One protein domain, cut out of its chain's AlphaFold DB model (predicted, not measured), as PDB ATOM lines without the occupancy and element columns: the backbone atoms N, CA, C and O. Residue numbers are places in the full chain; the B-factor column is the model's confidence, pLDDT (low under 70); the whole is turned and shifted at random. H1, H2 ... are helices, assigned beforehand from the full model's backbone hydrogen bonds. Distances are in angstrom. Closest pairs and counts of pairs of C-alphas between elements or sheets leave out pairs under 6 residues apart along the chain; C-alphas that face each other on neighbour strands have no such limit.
ATOM      1  N   PRO A 135      -1.673 -29.910  17.779       88.31
ATOM      2  CA  PRO A 135      -0.625 -29.155  17.094       88.31
ATOM      3  C   PRO A 135      -1.012 -28.750  15.657       88.31
ATOM      4  O   PRO A 135      -0.770 -27.621  15.226       88.31
ATOM      5  N   GLY A 136      -1.680 -29.642  14.924       87.69
ATOM      6  CA  GLY A 136      -2.188 -29.399  13.578       87.69
ATOM      7  C   GLY A 136      -3.276 -28.328  13.549       87.69
ATOM      8  O   GLY A 136      -3.238 -27.443  12.693       87.69
ATOM      9  N   GLU A 137      -4.198 -28.345  14.513       90.69
ATOM     10  CA  GLU A 137      -5.211 -27.294  14.673       90.69
ATOM     11  C   GLU A 137      -4.576 -25.934  14.966       90.69
ATOM     12  O   GLU A 137      -4.954 -24.930  14.360       90.69
ATOM     13  N   THR A 138      -3.553 -25.899  15.823       90.75
ATOM     14  CA  THR A 138      -2.793 -24.678  16.134       90.75
ATOM     15  C   THR A 138      -2.121 -24.104  14.885       90.75
ATOM     16  O   THR A 138      -2.225 -22.906  14.602       90.75
ATOM     17  N   ALA A 139      -1.491 -24.956  14.074       91.56
ATOM     18  CA  ALA A 139      -0.884 -24.534  12.818       91.56
ATOM     19  C   ALA A 139      -1.932 -23.995  11.821       91.56
ATOM     20  O   ALA A 139      -1.742 -22.929  11.226       91.56
ATOM     21  N   ILE A 140      -3.072 -24.679  11.670       91.75
ATOM     22  CA  ILE A 140      -4.176 -24.231  10.805       91.75
ATOM     23  C   ILE A 140      -4.757 -22.900  11.298       91.75
ATOM     24  O   ILE A 140      -5.009 -22.009  10.485       91.75
ATOM     25  N   ARG A 141      -4.909 -22.713  12.612       92.44
ATOM     26  CA  ARG A 141      -5.351 -21.447  13.210       92.44
ATOM     27  C   ARG A 141      -4.449 -20.288  12.799       92.44
ATOM     28  O   ARG A 141      -4.950 -19.275  12.312       92.44
ATOM     29  N   HIS A 142      -3.130 -20.425  12.950       92.25
ATOM     30  CA  HIS A 142      -2.197 -19.374  12.527       92.25
ATOM     31  C   HIS A 142      -2.281 -19.094  11.022       92.25
ATOM     32  O   HIS A 142      -2.193 -17.936  10.609       92.25
ATOM     33  N   LEU A 143      -2.497 -20.131  10.203       91.19
ATOM     34  CA  LEU A 143      -2.688 -19.978   8.762       91.19
ATOM     35  C   LEU A 143      -3.959 -19.180   8.433       91.19
ATOM     36  O   LEU A 143      -3.880 -18.235   7.650       91.19
ATOM     37  N   ILE A 144      -5.099 -19.515   9.049       91.94
ATOM     38  CA  ILE A 144      -6.377 -18.809   8.855       91.94
ATOM     39  C   ILE A 144      -6.240 -17.345   9.273       91.94
ATOM     40  O   ILE A 144      -6.542 -16.450   8.486       91.94
ATOM     41  N   LEU A 145      -5.700 -17.091  10.471       91.44
ATOM     42  CA  LEU A 145      -5.461 -15.741  11.000       91.44
ATOM     43  C   LEU A 145      -4.380 -14.965  10.228       91.44
ATOM     44  O   LEU A 145      -4.114 -13.803  10.531       91.44
ATOM     45  N   ARG A 146      -3.750 -15.599   9.229       90.38
ATOM     46  CA  ARG A 146      -2.666 -15.047   8.413       90.38
ATOM     47  C   ARG A 146      -1.452 -14.606   9.243       90.38
ATOM     48  O   ARG A 146      -0.618 -13.831   8.767       90.38
ATOM     49  N   ASP A 147      -1.296 -15.148  10.447       91.56
ATOM     50  CA  ASP A 147      -0.118 -14.937  11.278       91.56
ATOM     51  C   ASP A 147       0.991 -15.910  10.867       91.56
ATOM     52  O   ASP A 147       1.301 -16.906  11.524       91.56
ATOM     53  N   LEU A 148       1.605 -15.610   9.722       90.50
ATOM     54  CA  LEU A 148       2.695 -16.419   9.185       90.50
ATOM     55  C   LEU A 148       3.956 -16.355  10.064       90.50
ATOM     56  O   LEU A 148       4.853 -17.180   9.907       90.50
ATOM     57  N   GLY A 149       4.067 -15.356  10.947       91.38
ATOM     58  CA  GLY A 149       5.160 -15.242  11.908       91.38
ATOM     59  C   GLY A 149       5.079 -16.356  12.941       91.38
ATOM     60  O   GLY A 149       6.002 -17.169  13.026       91.38
ATOM     61  N   GLN A 150       3.947 -16.426  13.645       92.31
ATOM     62  CA  GLN A 150       3.687 -17.474  14.629       92.31
ATOM     63  C   GLN A 150       3.617 -18.860  13.988       92.31
ATOM     64  O   GLN A 150       4.239 -19.782  14.505       92.31
ATOM     65  N   LEU A 151       2.991 -18.995  12.810       92.81
ATOM     66  CA  LEU A 151       2.971 -20.264  12.074       92.81
ATOM     67  C   LEU A 151       4.383 -20.822  11.847       92.81
ATOM     68  O   LEU A 151       4.630 -22.008  12.048       92.81
ATOM     69  N   ARG A 152       5.324 -19.972  11.421       92.12
ATOM     70  CA  ARG A 152       6.704 -20.402  11.161       92.12
ATOM     71  C   ARG A 152       7.460 -20.752  12.428       92.12
ATOM     72  O   ARG A 152       8.227 -21.708  12.394       92.12
ATOM     73  N   GLY A 153       7.283 -19.963  13.489       93.31
ATOM     74  CA  GLY A 153       7.856 -20.276  14.798       93.31
ATOM     75  C   GLY A 153       7.399 -21.660  15.238       93.31
ATOM     76  O   GLY A 153       8.221 -22.556  15.371       93.31
ATOM     77  N   PHE A 154       6.082 -21.861  15.274       93.38
ATOM     78  CA  PHE A 154       5.456 -23.123  15.644       93.38
ATOM     79  C   PHE A 154       5.951 -24.316  14.813       93.38
ATOM     80  O   PHE A 154       6.415 -25.305  15.367       93.38
ATOM     81  N   VAL A 155       5.910 -24.220  13.478       93.44
ATOM     82  CA  VAL A 155       6.338 -25.315  12.590       93.44
ATOM     83  C   VAL A 155       7.822 -25.635  12.760       93.44
ATOM     84  O   VAL A 155       8.202 -26.804  12.736       93.44
ATOM     85  N   ARG A 156       8.678 -24.619  12.916       92.31
ATOM     86  CA  ARG A 156      10.113 -24.831  13.137       92.31
ATOM     87  C   ARG A 156      10.360 -25.502  14.481       92.31
ATOM     88  O   ARG A 156      11.168 -26.419  14.534       92.31
ATOM     89  N   ASP A 157       9.695 -25.035  15.526       93.69
ATOM     90  CA  ASP A 157       9.891 -25.544  16.876       93.69
ATOM     91  C   ASP A 157       9.367 -26.995  16.966       93.69
ATOM     92  O   ASP A 157      10.076 -27.855  17.473       93.69
ATOM     93  N   TRP A 158       8.226 -27.310  16.331       93.38
ATOM     94  CA  TRP A 158       7.707 -28.681  16.207       93.38
ATOM     95  C   TRP A 158       8.661 -29.618  15.453       93.38
ATOM     96  O   TRP A 158       8.954 -30.714  15.921       93.38
ATOM     97  N   LEU A 159       9.139 -29.202  14.271       91.06
ATOM     98  CA  LEU A 159      10.007 -30.026  13.417       91.06
ATOM     99  C   LEU A 159      11.460 -30.103  13.907       91.06
ATOM    100  O   LEU A 159      12.215 -30.932  13.407       91.06
ATOM    101  N   GLY A 160      11.862 -29.208  14.809       90.44
ATOM    102  CA  GLY A 160      13.177 -29.204  15.446       90.44
ATOM    103  C   GLY A 160      13.218 -29.960  16.774       90.44
ATOM    104  O   GLY A 160      14.299 -30.088  17.346       90.44
ATOM    105  N   ASP A 161      12.074 -30.430  17.271       91.56
ATOM    106  CA  ASP A 161      11.996 -31.223  18.491       91.56
ATOM    107  C   ASP A 161      12.406 -32.674  18.214       91.56
ATOM    108  O   ASP A 161      11.814 -33.369  17.381       91.56
ATOM    109  N   GLN A 162      13.419 -33.137  18.947       86.44
ATOM    110  CA  GLN A 162      13.958 -34.485  18.828       86.44
ATOM    111  C   GLN A 162      12.909 -35.561  19.161       86.44
ATOM    112  O   GLN A 162      12.969 -36.661  18.613       86.44
ATOM    113  N   ALA A 163      11.921 -35.251  20.010       83.94
ATOM    114  CA  ALA A 163      10.843 -36.178  20.356       83.94
ATOM    115  C   ALA A 163       9.964 -36.554  19.146       83.94
ATOM    116  O   ALA A 163       9.380 -37.636  19.117       83.94
ATOM    117  N   HIS A 164       9.901 -35.693  18.126       85.06
ATOM    118  CA  HIS A 164       9.108 -35.910  16.912       85.06
ATOM    119  C   HIS A 164       9.940 -36.432  15.733       85.06
ATOM    120  O   HIS A 164       9.441 -36.522  14.608       85.06
ATOM    121  N   GLU A 182      -0.423 -41.807  20.625       84.56
ATOM    122  CA  GLU A 182       0.609 -40.772  20.720       84.56
ATOM    123  C   GLU A 182       1.535 -40.785  19.494       84.56
ATOM    124  O   GLU A 182       1.779 -39.744  18.874       84.56
ATOM    125  N   ALA A 183       1.984 -41.970  19.064       87.00
ATOM    126  CA  ALA A 183       2.821 -42.106  17.875       87.00
ATOM    127  C   ALA A 183       2.089 -41.670  16.591       87.00
ATOM    128  O   ALA A 183       2.663 -40.963  15.756       87.00
ATOM    129  N   LEU A 184       0.817 -42.048  16.423       88.38
ATOM    130  CA  LEU A 184      -0.007 -41.615  15.291       88.38
ATOM    131  C   LEU A 184      -0.229 -40.101  15.307       88.38
ATOM    132  O   LEU A 184      -0.090 -39.453  14.265       88.38
ATOM    133  N   SER A 185      -0.508 -39.524  16.476       88.50
ATOM    134  CA  SER A 185      -0.631 -38.078  16.650       88.50
ATOM    135  C   SER A 185       0.658 -37.362  16.238       88.50
ATOM    136  O   SER A 185       0.613 -36.425  15.435       88.50
ATOM    137  N   ALA A 186       1.825 -37.840  16.682       89.19
ATOM    138  CA  ALA A 186       3.117 -37.280  16.294       89.19
ATOM    139  C   ALA A 186       3.346 -37.346  14.772       89.19
ATOM    140  O   ALA A 186       3.753 -36.352  14.162       89.19
ATOM    141  N   ILE A 187       3.030 -38.479  14.131       90.94
ATOM    142  CA  ILE A 187       3.159 -38.662  12.674       90.94
ATOM    143  C   ILE A 187       2.255 -37.689  11.906       90.94
ATOM    144  O   ILE A 187       2.710 -37.027  10.963       90.94
ATOM    145  N   LEU A 188       0.979 -37.588  12.290       91.25
ATOM    146  CA  LEU A 188      -0.002 -36.736  11.614       91.25
ATOM    147  C   LEU A 188       0.380 -35.258  11.731       91.25
ATOM    148  O   LEU A 188       0.476 -34.558  10.720       91.25
ATOM    149  N   ASN A 189       0.686 -34.800  12.945       91.56
ATOM    150  CA  ASN A 189       1.066 -33.413  13.206       91.56
ATOM    151  C   ASN A 189       2.388 -33.035  12.520       91.56
ATOM    152  O   ASN A 189       2.496 -31.961  11.921       91.56
ATOM    153  N   THR A 190       3.363 -33.945  12.497       91.88
ATOM    154  CA  THR A 190       4.624 -33.756  11.764       91.88
ATOM    155  C   THR A 190       4.395 -33.661  10.260       91.88
ATOM    156  O   THR A 190       4.984 -32.805   9.595       91.88
ATOM    157  N   THR A 191       3.505 -34.484   9.705       92.50
ATOM    158  CA  THR A 191       3.155 -34.439   8.278       92.50
ATOM    159  C   THR A 191       2.506 -33.104   7.905       92.50
ATOM    160  O   THR A 191       2.902 -32.486   6.912       92.50
ATOM    161  N   ILE A 192       1.576 -32.611   8.729       91.50
ATOM    162  CA  ILE A 192       0.952 -31.289   8.558       91.50
ATOM    163  C   ILE A 192       2.017 -30.185   8.607       91.50
ATOM    164  O   ILE A 192       2.090 -29.355   7.697       91.50
ATOM    165  N   CYS A 193       2.897 -30.197   9.611       92.06
ATOM    166  CA  CYS A 193       3.958 -29.200   9.753       92.06
ATOM    167  C   CYS A 193       4.931 -29.209   8.563       92.06
ATOM    168  O   CYS A 193       5.275 -28.147   8.039       92.06
ATOM    169  N   ARG A 194       5.322 -30.391   8.065       92.06
ATOM    170  CA  ARG A 194       6.149 -30.531   6.852       92.06
ATOM    171  C   ARG A 194       5.450 -29.938   5.623       92.06
ATOM    172  O   ARG A 194       6.080 -29.208   4.855       92.06
ATOM    173  N   ALA A 195       4.153 -30.195   5.443       92.25
ATOM    174  CA  ALA A 195       3.380 -29.629   4.336       92.25
ATOM    175  C   ALA A 195       3.325 -28.090   4.396       92.25
ATOM    176  O   ALA A 195       3.545 -27.418   3.383       92.25
ATOM    177  N   LEU A 196       3.110 -27.524   5.586       91.19
ATOM    178  CA  LEU A 196       3.067 -26.074   5.805       91.19
ATOM    179  C   LEU A 196       4.440 -25.409   5.622       91.19
ATOM    180  O   LEU A 196       4.526 -24.337   5.019       91.19
ATOM    181  N   ALA A 197       5.524 -26.063   6.049       89.69
ATOM    182  CA  ALA A 197       6.886 -25.603   5.780       89.69
ATOM    183  C   ALA A 197       7.166 -25.522   4.268       89.69
ATOM    184  O   ALA A 197       7.664 -24.508   3.771       89.69
ATOM    185  N   CYS A 198       6.790 -26.561   3.513       88.25
ATOM    186  CA  CYS A 198       6.906 -26.580   2.054       88.25
ATOM    187  C   CYS A 198       6.096 -25.453   1.393       88.25
ATOM    188  O   CYS A 198       6.578 -24.810   0.454       88.25
ATOM    189  N   PHE A 199       4.885 -25.188   1.890       86.56
ATOM    190  CA  PHE A 199       4.047 -24.089   1.419       86.56
ATOM    191  C   PHE A 199       4.703 -22.713   1.638       86.56
ATOM    192  O   PHE A 199       4.806 -21.942   0.681       86.56
ATOM    193  N   ASP A 200       5.199 -22.402   2.845       84.19
ATOM    194  CA  ASP A 200       5.849 -21.107   3.134       84.19
ATOM    195  C   ASP A 200       7.107 -20.903   2.273       84.19
ATOM    196  O   ASP A 200       7.292 -19.839   1.670       84.19
ATOM    197  N   LEU A 201       7.931 -21.948   2.116       81.00
ATOM    198  CA  LEU A 201       9.119 -21.911   1.257       81.00
ATOM    199  C   LEU A 201       8.768 -21.595  -0.202       81.00
ATOM    200  O   LEU A 201       9.444 -20.783  -0.847       81.00
TER     201      LEU A 201
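AT A GLANCE: This is residues 135 to 164 and 182 to 201 of the 227 residues of an uncharacterized protein of Entomobacter blattae (UniProt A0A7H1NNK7). One long helix, H3, packs slantwise over one side of a helical hairpin of two shorter helices, H1 and H2; together they make an up-and-down bundle, each helix running against the one before it. The 50 printed residues, with three named helices in the order H1, H2, H3 and no named strand, are all helix in class. The whole is compact, with a radius of gyration of the C-alphas of 10.2 A, and elongated, spanning 29 by 17 by 15 A.

IN THESE COORDINATES: H3, residues 182 to 201, runs 28.4 A from C-alpha 182 at (0.609, -40.772, 20.720) to C-alpha 201 at (9.119, -21.911, 1.257). H1, residues 135 to 144, measures 14.4 A, and H2, residues 148 to 159, 16.0 A.

HOW THE PARTS SIT: With residues 190 to 197 alone, H3 touches H2 at a steep tilt of 45 degrees, opposite ways; the closest C-alphas, of Val 155 and Cys 193, are 5.4 A apart. With residues 188 to 193 alone, it touches H1 at a shallow tilt of 27 degrees, the same way; the closest C-alphas, of Gly 136 and Asn 189, are 5.2 A apart. The hairpin's H1 and H2 touch at 19 degrees, a shallow tilt, closest at C-alphas His 142 and Leu 151, 5.3 A. In H1, H2 and H3 every O i to N i+4 pair is within hydrogen-bond range.

THE WHOLE: The farthest C-alphas, of Arg 146 and Ala 183, are 29.2 A apart. Residues 165 to 181 are not printed, and C-alphas 164 and 182 are 10.5 A apart across this cut. The H1 to H2 link is tight. No printed residue is under 70 in pLDDT.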